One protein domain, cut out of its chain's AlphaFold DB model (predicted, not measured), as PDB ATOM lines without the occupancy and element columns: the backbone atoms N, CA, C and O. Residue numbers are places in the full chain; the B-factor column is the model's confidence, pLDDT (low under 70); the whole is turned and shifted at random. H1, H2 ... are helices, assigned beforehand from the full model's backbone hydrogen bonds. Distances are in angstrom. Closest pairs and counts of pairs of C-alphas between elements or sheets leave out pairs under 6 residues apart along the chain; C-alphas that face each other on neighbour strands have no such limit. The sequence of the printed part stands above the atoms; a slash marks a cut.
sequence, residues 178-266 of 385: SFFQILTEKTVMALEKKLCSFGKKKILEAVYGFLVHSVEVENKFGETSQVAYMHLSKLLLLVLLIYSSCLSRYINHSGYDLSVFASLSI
ATOM      1  N   SER A 178     204.644 230.958 134.276       85.75
ATOM      2  CA  SER A 178     203.313 231.171 134.866       85.75
ATOM      3  C   SER A 178     203.361 231.323 136.389       85.75
ATOM      4  O   SER A 178     202.639 232.150 136.942       85.75
ATOM      5  N   PHE A 179     204.229 230.578 137.082       83.25
ATOM      6  CA  PHE A 179     204.429 230.734 138.521       83.25
ATOM      7  C   PHE A 179     205.022 232.108 138.864       83.25
ATOM      8  O   PHE A 179     204.493 232.790 139.741       83.25
ATOM      9  N   PHE A 180     206.059 232.554 138.145       82.12
ATOM     10  CA  PHE A 180     206.629 233.894 138.317       82.12
ATOM     11  C   PHE A 180     205.626 235.003 137.997       82.12
ATOM     12  O   PHE A 180     205.591 235.987 138.731       82.12
ATOM     13  N   GLN A 181     204.775 234.847 136.979       86.06
ATOM     14  CA  GLN A 181     203.703 235.802 136.697       86.06
ATOM     15  C   GLN A 181     202.718 235.897 137.874       86.06
ATOM     16  O   GLN A 181     202.557 236.974 138.443       86.06
ATOM     17  N   ILE A 182     202.138 234.772 138.313       86.19
ATOM     18  CA  ILE A 182     201.178 234.731 139.435       86.19
ATOM     19  C   ILE A 182     201.803 235.272 140.730       86.19
ATOM     20  O   ILE A 182     201.135 235.944 141.522       86.19
ATOM     21  N   LEU A 183     203.084 234.979 140.970       81.19
ATOM     22  CA  LEU A 183     203.814 235.463 142.138       81.19
ATOM     23  C   LEU A 183     204.105 236.964 142.029       81.19
ATOM     24  O   LEU A 183     203.960 237.668 143.025       81.19
ATOM     25  N   THR A 184     204.433 237.477 140.842       85.19
ATOM     26  CA  THR A 184     204.616 238.916 140.593       85.19
ATOM     27  C   THR A 184     203.303 239.666 140.790       85.19
ATOM     28  O   THR A 184     203.256 240.575 141.609       85.19
ATOM     29  N   GLU A 185     202.210 239.239 140.155       86.00
ATOM     30  CA  GLU A 185     200.881 239.852 140.304       86.00
ATOM     31  C   GLU A 185     200.451 239.910 141.780       86.00
ATOM     32  O   GLU A 185     200.095 240.971 142.298       86.00
ATOM     33  N   LYS A 186     200.556 238.788 142.509       83.94
ATOM     34  CA  LYS A 186     200.186 238.732 143.933       83.94
ATOM     35  C   LYS A 186     201.128 239.525 144.839       83.94
ATOM     36  O   LYS A 186     200.652 240.136 145.797       83.94
ATOM     37  N   THR A 187     202.438 239.521 144.584       83.50
ATOM     38  CA  THR A 187     203.391 240.277 145.417       83.50
ATOM     39  C   THR A 187     203.308 241.772 145.150       83.50
ATOM     40  O   THR A 187     203.271 242.515 146.123       83.50
ATOM     41  N   VAL A 188     203.175 242.221 143.898       83.75
ATOM     42  CA  VAL A 188     202.969 243.636 143.543       83.75
ATOM     43  C   VAL A 188     201.683 244.165 144.179       83.75
ATOM     44  O   VAL A 188     201.757 245.134 144.927       83.75
ATOM     45  N   MET A 189     200.544 243.478 144.027       83.06
ATOM     46  CA  MET A 189     199.268 243.890 144.644       83.06
ATOM     47  C   MET A 189     199.321 243.940 146.186       83.06
ATOM     48  O   MET A 189     198.653 244.761 146.820       83.06
ATOM     49  N   ALA A 190     200.112 243.070 146.823       84.31
ATOM     50  CA  ALA A 190     200.320 243.087 148.274       84.31
ATOM     51  C   ALA A 190     201.336 244.156 148.727       84.31
ATOM     52  O   ALA A 190     201.200 244.711 149.823       84.31
ATOM     53  N   LEU A 191     202.348 244.442 147.905       80.81
ATOM     54  CA  LEU A 191     203.373 245.455 148.147       80.81
ATOM     55  C   LEU A 191     202.795 246.860 147.972       80.81
ATOM     56  O   LEU A 191     203.021 247.708 148.827       80.81
ATOM     57  N   GLU A 192     202.001 247.082 146.924       85.81
ATOM     58  CA  GLU A 192     201.267 248.316 146.646       85.81
ATOM     59  C   GLU A 192     200.376 248.700 147.827       85.81
ATOM     60  O   GLU A 192     200.581 249.755 148.422       85.81
ATOM     61  N   LYS A 193     199.472 247.806 148.260       87.81
ATOM     62  CA  LYS A 193     198.589 248.063 149.413       87.81
ATOM     63  C   LYS A 193     199.363 248.484 150.670       87.81
ATOM     64  O   LYS A 193     198.928 249.395 151.370       87.81
ATOM     65  N   LYS A 194     200.531 247.880 150.931       80.06
ATOM     66  CA  LYS A 194     201.401 248.257 152.060       80.06
ATOM     67  C   LYS A 194     202.180 249.559 151.825       80.06
ATOM     68  O   LYS A 194     202.317 250.357 152.746       80.06
ATOM     69  N   LEU A 195     202.716 249.800 150.629       76.94
ATOM     70  CA  LEU A 195     203.489 251.012 150.328       76.94
ATOM     71  C   LEU A 195     202.599 252.258 150.254       76.94
ATOM     72  O   LEU A 195     203.034 253.322 150.702       76.94
ATOM     73  N   CYS A 196     201.350 252.113 149.804       79.50
ATOM     74  CA  CYS A 196     200.319 253.144 149.888       79.50
ATOM     75  C   CYS A 196     200.016 253.512 151.349       79.50
ATOM     76  O   CYS A 196     200.082 254.692 151.686       79.50
ATOM     77  N   SER A 197     199.827 252.536 152.253       84.50
ATOM     78  CA  SER A 197     199.642 252.825 153.690       84.50
ATOM     79  C   SER A 197     200.873 253.436 154.382       84.50
ATOM     80  O   SER A 197     200.754 253.950 155.488       84.50
ATOM     81  N   PHE A 198     202.052 253.405 153.749       78.06
ATOM     82  CA  PHE A 198     203.269 254.074 154.233       78.06
ATOM     83  C   PHE A 198     203.611 255.376 153.484       78.06
ATOM     84  O   PHE A 198     204.675 255.942 153.737       78.06
ATOM     85  N   GLY A 199     202.778 255.836 152.539       88.69
ATOM     86  CA  GLY A 199     203.024 257.047 151.740       88.69
ATOM     87  C   GLY A 199     204.227 256.970 150.782       88.69
ATOM     88  O   GLY A 199     204.669 257.985 150.247       88.69
ATOM     89  N   LYS A 200     204.792 255.780 150.537       85.38
ATOM     90  CA  LYS A 200     206.090 255.596 149.849       85.38
ATOM     91  C   LYS A 200     205.964 255.449 148.328       85.38
ATOM     92  O   LYS A 200     206.651 254.623 147.727       85.38
ATOM     93  N   LYS A 201     205.119 256.277 147.699       83.06
ATOM     94  CA  LYS A 201     204.785 256.201 146.260       83.06
ATOM     95  C   LYS A 201     206.027 256.139 145.356       83.06
ATOM     96  O   LYS A 201     206.132 255.226 144.545       83.06
ATOM     97  N   LYS A 202     207.026 256.999 145.601       80.06
ATOM     98  CA  LYS A 202     208.289 257.048 144.834       80.06
ATOM     99  C   LYS A 202     209.096 255.738 144.842       80.06
ATOM    100  O   LYS A 202     209.831 255.475 143.898       80.06
ATOM    101  N   ILE A 203     208.972 254.910 145.886       81.56
ATOM    102  CA  ILE A 203     209.637 253.594 145.937       81.56
ATOM    103  C   ILE A 203     208.860 252.576 145.097       81.56
ATOM    104  O   ILE A 203     209.473 251.789 144.381       81.56
ATOM    105  N   LEU A 204     207.523 252.610 145.146       79.25
ATOM    106  CA  LEU A 204     206.675 251.767 144.302       79.25
ATOM    107  C   LEU A 204     206.903 252.086 142.815       79.25
ATOM    108  O   LEU A 204     207.121 251.170 142.032       79.25
ATOM    109  N   GLU A 205     206.945 253.370 142.451       79.81
ATOM    110  CA  GLU A 205     207.227 253.847 141.087       79.81
ATOM    111  C   GLU A 205     208.597 253.354 140.577       79.81
ATOM    112  O   GLU A 205     208.687 252.834 139.466       79.81
ATOM    113  N   ALA A 206     209.650 253.417 141.404       78.06
ATOM    114  CA  ALA A 206     210.980 252.912 141.048       78.06
ATOM    115  C   ALA A 206     211.026 251.379 140.870       78.06
ATOM    116  O   ALA A 206     211.634 250.881 139.921       78.06
ATOM    117  N   VAL A 207     210.366 250.619 141.754       79.88
ATOM    118  CA  VAL A 207     210.280 249.149 141.652       79.88
ATOM    119  C   VAL A 207     209.463 248.729 140.427       79.88
ATOM    120  O   VAL A 207     209.859 247.808 139.713       79.88
ATOM    121  N   TYR A 208     208.359 249.423 140.145       77.94
ATOM    122  CA  TYR A 208     207.507 249.148 138.990       77.94
ATOM    123  C   TYR A 208     208.221 249.470 137.669       77.94
ATOM    124  O   TYR A 208     208.202 248.654 136.753       77.94
ATOM    125  N   GLY A 209     208.938 250.598 137.593       81.25
ATOM    126  CA  GLY A 209     209.774 250.937 136.437       81.25
ATOM    127  C   GLY A 209     210.855 249.888 136.153       81.25
ATOM    128  O   GLY A 209     211.037 249.490 135.004       81.25
ATOM    129  N   PHE A 210     211.519 249.367 137.192       76.62
ATOM    130  CA  PHE A 210     212.513 248.297 137.039       76.62
ATOM    131  C   PHE A 210     211.895 246.963 136.579       76.62
ATOM    132  O   PHE A 210     212.481 246.268 135.745       76.62
ATOM    133  N   LEU A 211     210.703 246.613 137.077       75.75
ATOM    134  CA  LEU A 211     209.939 245.440 136.633       75.75
ATOM    135  C   LEU A 211     209.537 245.551 135.156       75.75
ATOM    136  O   LEU A 211     209.841 244.649 134.377       75.75
ATOM    137  N   VAL A 212     208.914 246.666 134.759       77.62
ATOM    138  CA  VAL A 212     208.483 246.915 133.373       77.62
ATOM    139  C   VAL A 212     209.677 246.889 132.419       77.62
ATOM    140  O   VAL A 212     209.650 246.142 131.445       77.62
ATOM    141  N   HIS A 213     210.762 247.602 132.738       76.81
ATOM    142  CA  HIS A 213     211.981 247.594 131.926       76.81
ATOM    143  C   HIS A 213     212.601 246.188 131.813       76.81
ATOM    144  O   HIS A 213     213.134 245.829 130.766       76.81
ATOM    145  N   SER A 214     212.533 245.363 132.863       70.69
ATOM    146  CA  SER A 214     213.045 243.984 132.810       70.69
ATOM    147  C   SER A 214     212.226 243.101 131.857       70.69
ATOM    148  O   SER A 214     212.811 242.357 131.072       70.69
ATOM    149  N   VAL A 215     210.894 243.227 131.870       69.94
ATOM    150  CA  VAL A 215     209.993 242.511 130.946       69.94
ATOM    151  C   VAL A 215     210.135 243.028 129.508       69.94
ATOM    152  O   VAL A 215     210.120 242.246 128.561       69.94
ATOM    153  N   GLU A 216     210.319 244.335 129.320       72.38
ATOM    154  CA  GLU A 216     210.518 244.927 127.994       72.38
ATOM    155  C   GLU A 216     211.863 244.514 127.371       72.38
ATOM    156  O   GLU A 216     211.928 244.243 126.171       72.38
ATOM    157  N   VAL A 217     212.923 244.388 128.179       69.69
ATOM    158  CA  VAL A 217     214.206 243.802 127.751       69.69
ATOM    159  C   VAL A 217     214.033 242.329 127.368       69.69
ATOM    160  O   VAL A 217     214.507 241.935 126.305       69.69
ATOM    161  N   GLU A 218     213.319 241.524 128.163       67.06
ATOM    162  CA  GLU A 218     213.054 240.116 127.828       67.06
ATOM    163  C   GLU A 218     212.328 239.976 126.477       67.06
ATOM    164  O   GLU A 218     212.728 239.172 125.637       67.06
ATOM    165  N   ASN A 219     211.316 240.816 126.227       67.94
ATOM    166  CA  ASN A 219     210.560 240.816 124.972       67.94
ATOM    167  C   ASN A 219     211.377 241.305 123.756       67.94
ATOM    168  O   ASN A 219     211.059 240.929 122.629       67.94
ATOM    169  N   LYS A 220     212.418 242.129 123.955       72.25
ATOM    170  CA  LYS A 220     213.284 242.643 122.872       72.25
ATOM    171  C   LYS A 220     214.455 241.716 122.515       72.25
ATOM    172  O   LYS A 220     214.905 241.745 121.375       72.25
ATOM    173  N   PHE A 221     214.946 240.896 123.447       65.75
ATOM    174  CA  PHE A 221     216.169 240.083 123.285       65.75
ATOM    175  C   PHE A 221     215.903 238.592 122.972       65.75
ATOM    176  O   PHE A 221     216.585 237.702 123.487       65.75
ATOM    177  N   GLY A 222     214.906 238.333 122.115       53.75
ATOM    178  CA  GLY A 222     214.362 237.019 121.732       53.75
ATOM    179  C   GLY A 222     215.299 235.805 121.847       53.75
ATOM    180  O   GLY A 222     216.372 235.761 121.254       53.75
ATOM    181  N   GLU A 223     214.858 234.809 122.623       49.62
ATOM    182  CA  GLU A 223     215.475 233.486 122.853       49.62
ATOM    183  C   GLU A 223     216.939 233.433 123.347       49.62
ATOM    184  O   GLU A 223     217.429 232.347 123.667       49.62
ATOM    185  N   THR A 224     217.622 234.566 123.562       51.06
ATOM    186  CA  THR A 224     218.955 234.609 124.203       51.06
ATOM    187  C   THR A 224     218.874 234.365 125.720       51.06
ATOM    188  O   THR A 224     219.149 235.225 126.557       51.06
ATOM    189  N   SER A 225     218.481 233.142 126.093       59.12
ATOM    190  CA  SER A 225     218.104 232.718 127.452       59.12
ATOM    191  C   SER A 225     219.068 233.154 128.562       59.12
ATOM    192  O   SER A 225     218.625 233.537 129.643       59.12
ATOM    193  N   GLN A 226     220.378 233.162 128.302       62.34
ATOM    194  CA  GLN A 226     221.405 233.587 129.256       62.34
ATOM    195  C   GLN A 226     221.247 235.054 129.706       62.34
ATOM    196  O   GLN A 226     221.489 235.361 130.874       62.34
ATOM    197  N   VAL A 227     220.789 235.950 128.821       66.75
ATOM    198  CA  VAL A 227     220.496 237.353 129.157       66.75
ATOM    199  C   VAL A 227     219.248 237.429 130.036       66.75
ATOM    200  O   VAL A 227     219.286 238.051 131.097       66.75
ATOM    201  N   ALA A 228     218.174 236.721 129.674       68.38
ATOM    202  CA  ALA A 228     216.954 236.662 130.480       68.38
ATOM    203  C   ALA A 228     217.223 236.122 131.901       68.38
ATOM    204  O   ALA A 228     216.814 236.744 132.881       68.38
ATOM    205  N   TYR A 229     218.003 235.041 132.045       69.94
ATOM    206  CA  TYR A 229     218.419 234.525 133.358       69.94
ATOM    207  C   TYR A 229     219.279 235.523 134.154       69.94
ATOM    208  O   TYR A 229     219.121 235.626 135.371       69.94
ATOM    209  N   MET A 230     220.147 236.297 133.492       72.50
ATOM    210  CA  MET A 230     220.938 237.370 134.117       72.50
ATOM    211  C   MET A 230     220.089 238.560 134.585       72.50
ATOM    212  O   MET A 230     220.462 239.225 135.550       72.50
ATOM    213  N   HIS A 231     218.961 238.848 133.934       74.50
ATOM    214  CA  HIS A 231     218.011 239.864 134.400       74.50
ATOM    215  C   HIS A 231     217.095 239.325 135.506       74.50
ATOM    216  O   HIS A 231     216.900 240.005 136.513       74.50
ATOM    217  N   LEU A 232     216.614 238.083 135.392       77.81
ATOM    218  CA  LEU A 232     215.773 237.437 136.401       77.81
ATOM    219  C   LEU A 232     216.515 237.219 137.732       77.81
ATOM    220  O   LEU A 232     215.934 237.432 138.795       77.81
ATOM    221  N   SER A 233     217.803 236.859 137.704       75.62
ATOM    222  CA  SER A 233     218.617 236.717 138.920       75.62
ATOM    223  C   SER A 233     218.870 238.062 139.613       75.62
ATOM    224  O   SER A 233     218.743 238.149 140.834       75.62
ATOM    225  N   LYS A 234     219.126 239.135 138.849       79.94
ATOM    226  CA  LYS A 234     219.212 240.513 139.368       79.94
ATOM    227  C   LYS A 234     217.881 240.987 139.955       79.94
ATOM    228  O   LYS A 234     217.885 241.593 141.023       79.94
ATOM    229  N   LEU A 235     216.756 240.685 139.303       79.88
ATOM    230  CA  LEU A 235     215.418 240.997 139.809       79.88
ATOM    231  C   LEU A 235     215.140 240.261 141.126       79.88
ATOM    232  O   LEU A 235     214.713 240.883 142.095       79.88
ATOM    233  N   LEU A 236     215.432 238.959 141.190       83.00
ATOM    234  CA  LEU A 236     215.263 238.160 142.403       83.00
ATOM    235  C   LEU A 236     216.153 238.674 143.544       83.00
ATOM    236  O   LEU A 236     215.673 238.820 144.665       83.00
ATOM    237  N   LEU A 237     217.415 239.011 143.261       83.88
ATOM    238  CA  LEU A 237     218.328 239.605 144.239       83.88
ATOM    239  C   LEU A 237     217.816 240.968 144.733       83.88
ATOM    240  O   LEU A 237     217.816 241.212 145.937       83.88
ATOM    241  N   LEU A 238     217.314 241.828 143.842       84.38
ATOM    242  CA  LEU A 238     216.714 243.114 144.209       84.38
ATOM    243  C   LEU A 238     215.475 242.925 145.099       84.38
ATOM    244  O   LEU A 238     215.354 243.586 146.129       84.38
ATOM    245  N   VAL A 239     214.586 241.987 144.757       84.25
ATOM    246  CA  VAL A 239     213.409 241.642 145.572       84.25
ATOM    247  C   VAL A 239     213.828 241.099 146.942       84.25
ATOM    248  O   VAL A 239     213.253 241.506 147.949       84.25
ATOM    249  N   LEU A 240     214.857 240.250 147.015       84.75
ATOM    250  CA  LEU A 240     215.401 239.734 148.277       84.75
ATOM    251  C   LEU A 240     216.059 240.833 149.133       84.75
ATOM    252  O   LEU A 240     215.886 240.822 150.350       84.75
ATOM    253  N   LEU A 241     216.752 241.802 148.525       83.19
ATOM    254  CA  LEU A 241     217.357 242.956 149.207       83.19
ATOM    255  C   LEU A 241     216.310 243.966 149.701       83.19
ATOM    256  O   LEU A 241     216.436 244.502 150.805       83.19
ATOM    257  N   ILE A 242     215.248 244.203 148.928       82.88
ATOM    258  CA  ILE A 242     214.095 245.007 149.362       82.88
ATOM    259  C   ILE A 242     213.372 244.284 150.504       82.88
ATOM    260  O   ILE A 242     213.092 244.895 151.535       82.88
ATOM    261  N   TYR A 243     213.123 242.978 150.367       82.62
ATOM    262  CA  TYR A 243     212.465 242.170 151.391       82.62
ATOM    263  C   TYR A 243     213.267 242.128 152.696       82.62
ATOM    264  O   TYR A 243     212.695 242.378 153.754       82.62
ATOM    265  N   SER A 244     214.583 241.894 152.647       76.94
ATOM    266  CA  SER A 244     215.439 241.893 153.841       76.94
ATOM    267  C   SER A 244     215.545 243.283 154.477       76.94
ATOM    268  O   SER A 244     215.495 243.395 155.701       76.94
ATOM    269  N   SER A 245     215.575 244.353 153.677       75.12
ATOM    270  CA  SER A 245     215.531 245.738 154.168       75.12
ATOM    271  C   SER A 245     214.205 246.079 154.855       75.12
ATOM    272  O   SER A 245     214.197 246.718 155.909       75.12
ATOM    273  N   CYS A 246     213.073 245.650 154.292       74.69
ATOM    274  CA  CYS A 246     211.753 245.825 154.896       74.69
ATOM    275  C   CYS A 246     211.591 244.976 156.165       74.69
ATOM    276  O   CYS A 246     211.099 245.486 157.172       74.69
ATOM    277  N   LEU A 247     212.045 243.721 156.136       76.25
ATOM    278  CA  LEU A 247     212.020 242.805 157.273       76.25
ATOM    279  C   LEU A 247     212.896 243.325 158.419       76.25
ATOM    280  O   LEU A 247     212.430 243.385 159.547       76.25
ATOM    281  N   SER A 248     214.113 243.796 158.131       72.69
ATOM    282  CA  SER A 248     215.007 244.407 159.121       72.69
ATOM    283  C   SER A 248     214.360 245.614 159.811       72.69
ATOM    284  O   SER A 248     214.358 245.699 161.039       72.69
ATOM    285  N   ARG A 249     213.719 246.524 159.059       69.69
ATOM    286  CA  ARG A 249     212.995 247.667 159.654       69.69
ATOM    287  C   ARG A 249     211.785 247.231 160.484       69.69
ATOM    288  O   ARG A 249     211.560 247.799 161.545       69.69
ATOM    289  N   TYR A 250     211.032 246.225 160.034       69.62
ATOM    290  CA  TYR A 250     209.921 245.657 160.804       69.62
ATOM    291  C   TYR A 250     210.412 245.055 162.131       69.62
ATOM    292  O   TYR A 250     209.892 245.405 163.185       69.62
ATOM    293  N   ILE A 251     211.472 244.241 162.080       69.12
ATOM    294  CA  ILE A 251     212.102 243.594 163.240       69.12
ATOM    295  C   ILE A 251     212.579 244.637 164.264       69.12
ATOM    296  O   ILE A 251     212.246 244.500 165.442       69.12
ATOM    297  N   ASN A 252     213.254 245.709 163.815       63.34
ATOM    298  CA  ASN A 252     213.642 246.845 164.665       63.34
ATOM    299  C   ASN A 252     212.437 247.461 165.400       63.34
ATOM    300  O   ASN A 252     212.497 247.657 166.610       63.34
ATOM    301  N   HIS A 253     211.333 247.738 164.695       61.34
ATOM    302  CA  HIS A 253     210.129 248.310 165.315       61.34
ATOM    303  C   HIS A 253     209.426 247.354 166.292       61.34
ATOM    304  O   HIS A 253     208.772 247.820 167.219       61.34
ATOM    305  N   SER A 254     209.566 246.037 166.113       65.00
ATOM    306  CA  SER A 254     209.035 245.018 167.035       65.00
ATOM    307  C   SER A 254     209.964 244.651 168.206       65.00
ATOM    308  O   SER A 254     209.601 243.803 169.015       65.00
ATOM    309  N   GLY A 255     211.152 245.259 168.314       68.31
ATOM    310  CA  GLY A 255     212.051 245.082 169.464       68.31
ATOM    311  C   GLY A 255     212.793 243.740 169.552       68.31
ATOM    312  O   GLY A 255     213.350 243.431 170.604       68.31
ATOM    313  N   TYR A 256     212.832 242.936 168.483       61.50
ATOM    314  CA  TYR A 256     213.601 241.683 168.462       61.50
ATOM    315  C   TYR A 256     215.094 241.928 168.161       61.50
ATOM    316  O   TYR A 256     215.444 242.823 167.392       61.50
ATOM    317  N   ASP A 257     215.979 241.103 168.733       49.25
ATOM    318  CA  ASP A 257     217.439 241.247 168.607       49.25
ATOM    319  C   ASP A 257     217.927 241.082 167.149       49.25
ATOM    320  O   ASP A 257     217.734 240.047 166.504       49.25
ATOM    321  N   LEU A 258     218.593 242.119 166.629       50.19
ATOM    322  CA  LEU A 258     219.054 242.196 165.239       50.19
ATOM    323  C   LEU A 258     220.299 241.352 164.917       50.19
ATOM    324  O   LEU A 258     220.631 241.180 163.738       50.19
ATOM    325  N   SER A 259     221.006 240.828 165.924       44.59
ATOM    326  CA  SER A 259     222.309 240.162 165.760       44.59
ATOM    327  C   SER A 259     222.276 238.908 164.875       44.59
ATOM    328  O   SER A 259     223.304 238.520 164.321       44.59
ATOM    329  N   VAL A 260     221.097 238.311 164.678       48.38
ATOM    330  CA  VAL A 260     220.878 237.137 163.815       48.38
ATOM    331  C   VAL A 260     220.734 237.504 162.327       48.38
ATOM    332  O   VAL A 260     220.952 236.649 161.472       48.38
ATOM    333  N   PHE A 261     220.393 238.755 161.992       43.22
ATOM    334  CA  PHE A 261     220.130 239.179 160.607       43.22
ATOM    335  C   PHE A 261     221.307 239.899 159.935       43.22
ATOM    336  O   PHE A 261     221.471 239.775 158.723       43.22
ATOM    337  N   ALA A 262     222.164 240.589 160.693       44.12
ATOM    338  CA  ALA A 262     223.323 241.302 160.139       44.12
ATOM    339  C   ALA A 262     224.349 240.378 159.438       44.12
ATOM    340  O   ALA A 262     225.093 240.817 158.563       44.12
ATOM    341  N   SER A 263     224.367 239.089 159.788       40.94
ATOM    342  CA  SER A 263     225.211 238.059 159.168       40.94
ATOM    343  C   SER A 263     224.703 237.565 157.806       40.94
ATOM    344  O   SER A 263     225.498 237.047 157.026       40.94
ATOM    345  N   LEU A 264     223.416 237.747 157.481       38.56
ATOM    346  CA  LEU A 264     222.843 237.371 156.179       38.56
ATOM    347  C   LEU A 264     223.171 238.384 155.070       38.56
ATOM    348  O   LEU A 264     223.202 238.021 153.899       38.56
ATOM    349  N   SER A 265     223.456 239.637 155.426       40.59
ATOM    350  CA  SER A 265     223.778 240.722 154.485       40.59
ATOM    351  C   SER A 265     225.240 240.765 154.007       40.59
ATOM    352  O   SER A 265     225.606 241.695 153.299       40.59
ATOM    353  N   ILE A 266     226.084 239.802 154.403       35.94
ATOM    354  CA  ILE A 266     227.547 239.841 154.182       35.94
ATOM    355  C   ILE A 266     228.017 238.881 153.064       35.94
ATOM    356  O   ILE A 266     229.164 238.948 152.631       35.94
TER     357      ILE A 266
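AT A GLANCE: This is residues 178 to 266 of the 385 residues of an uncharacterized protein of Puccinia sorghi (UniProt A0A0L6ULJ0). The long helix H3 and H2 form one helical hairpin, and H2 forms a second with H1; each hairpin opens away from its link, and H1 stays apart from H3. A tail, residues 254 to 266, folds back after H3. The printed part has 89 residues with three named helices, H1, H2, H3, and no named strand: all helix, loose, radius of gyration of the C-alphas 15.5 A, spans 48 by 30 by 23 A.

IN THESE COORDINATES: H3, residues 225 to 253, is 41.7 A long and ends at C-alpha 253 (210.129, 248.310, 165.315). H2 is residues 201 to 220, 28.3 A. H1, residues 178 to 197, 28.9 A, begins at C-alpha 178 (203.313, 231.171, 134.866).

HOW THE PARTS SIT: H3 touches H2 with residues 228 to 235 alone, opposite ways at a shallow tilt of 15 degrees; the closest C-alphas, of Glu 218 and Ala 228, are 5.8 A apart. H2 touches H1 with residues 201 to 204 alone, opposite ways at a shallow 19 degrees; the closest C-alphas, of Leu 195 and Lys 201, are 6.7 A apart. In H1 and H2 every O i to N i+4 pair is within hydrogen-bond range, in H3 24 of 25.

THE WHOLE: The C-alphas of Gly 222 and Gly 255, the two farthest apart, are 48.5 A apart. The printed part has no cut, and both links are tight. Residues 221 to 229 and 249 to 266 are among those with pLDDT under 70.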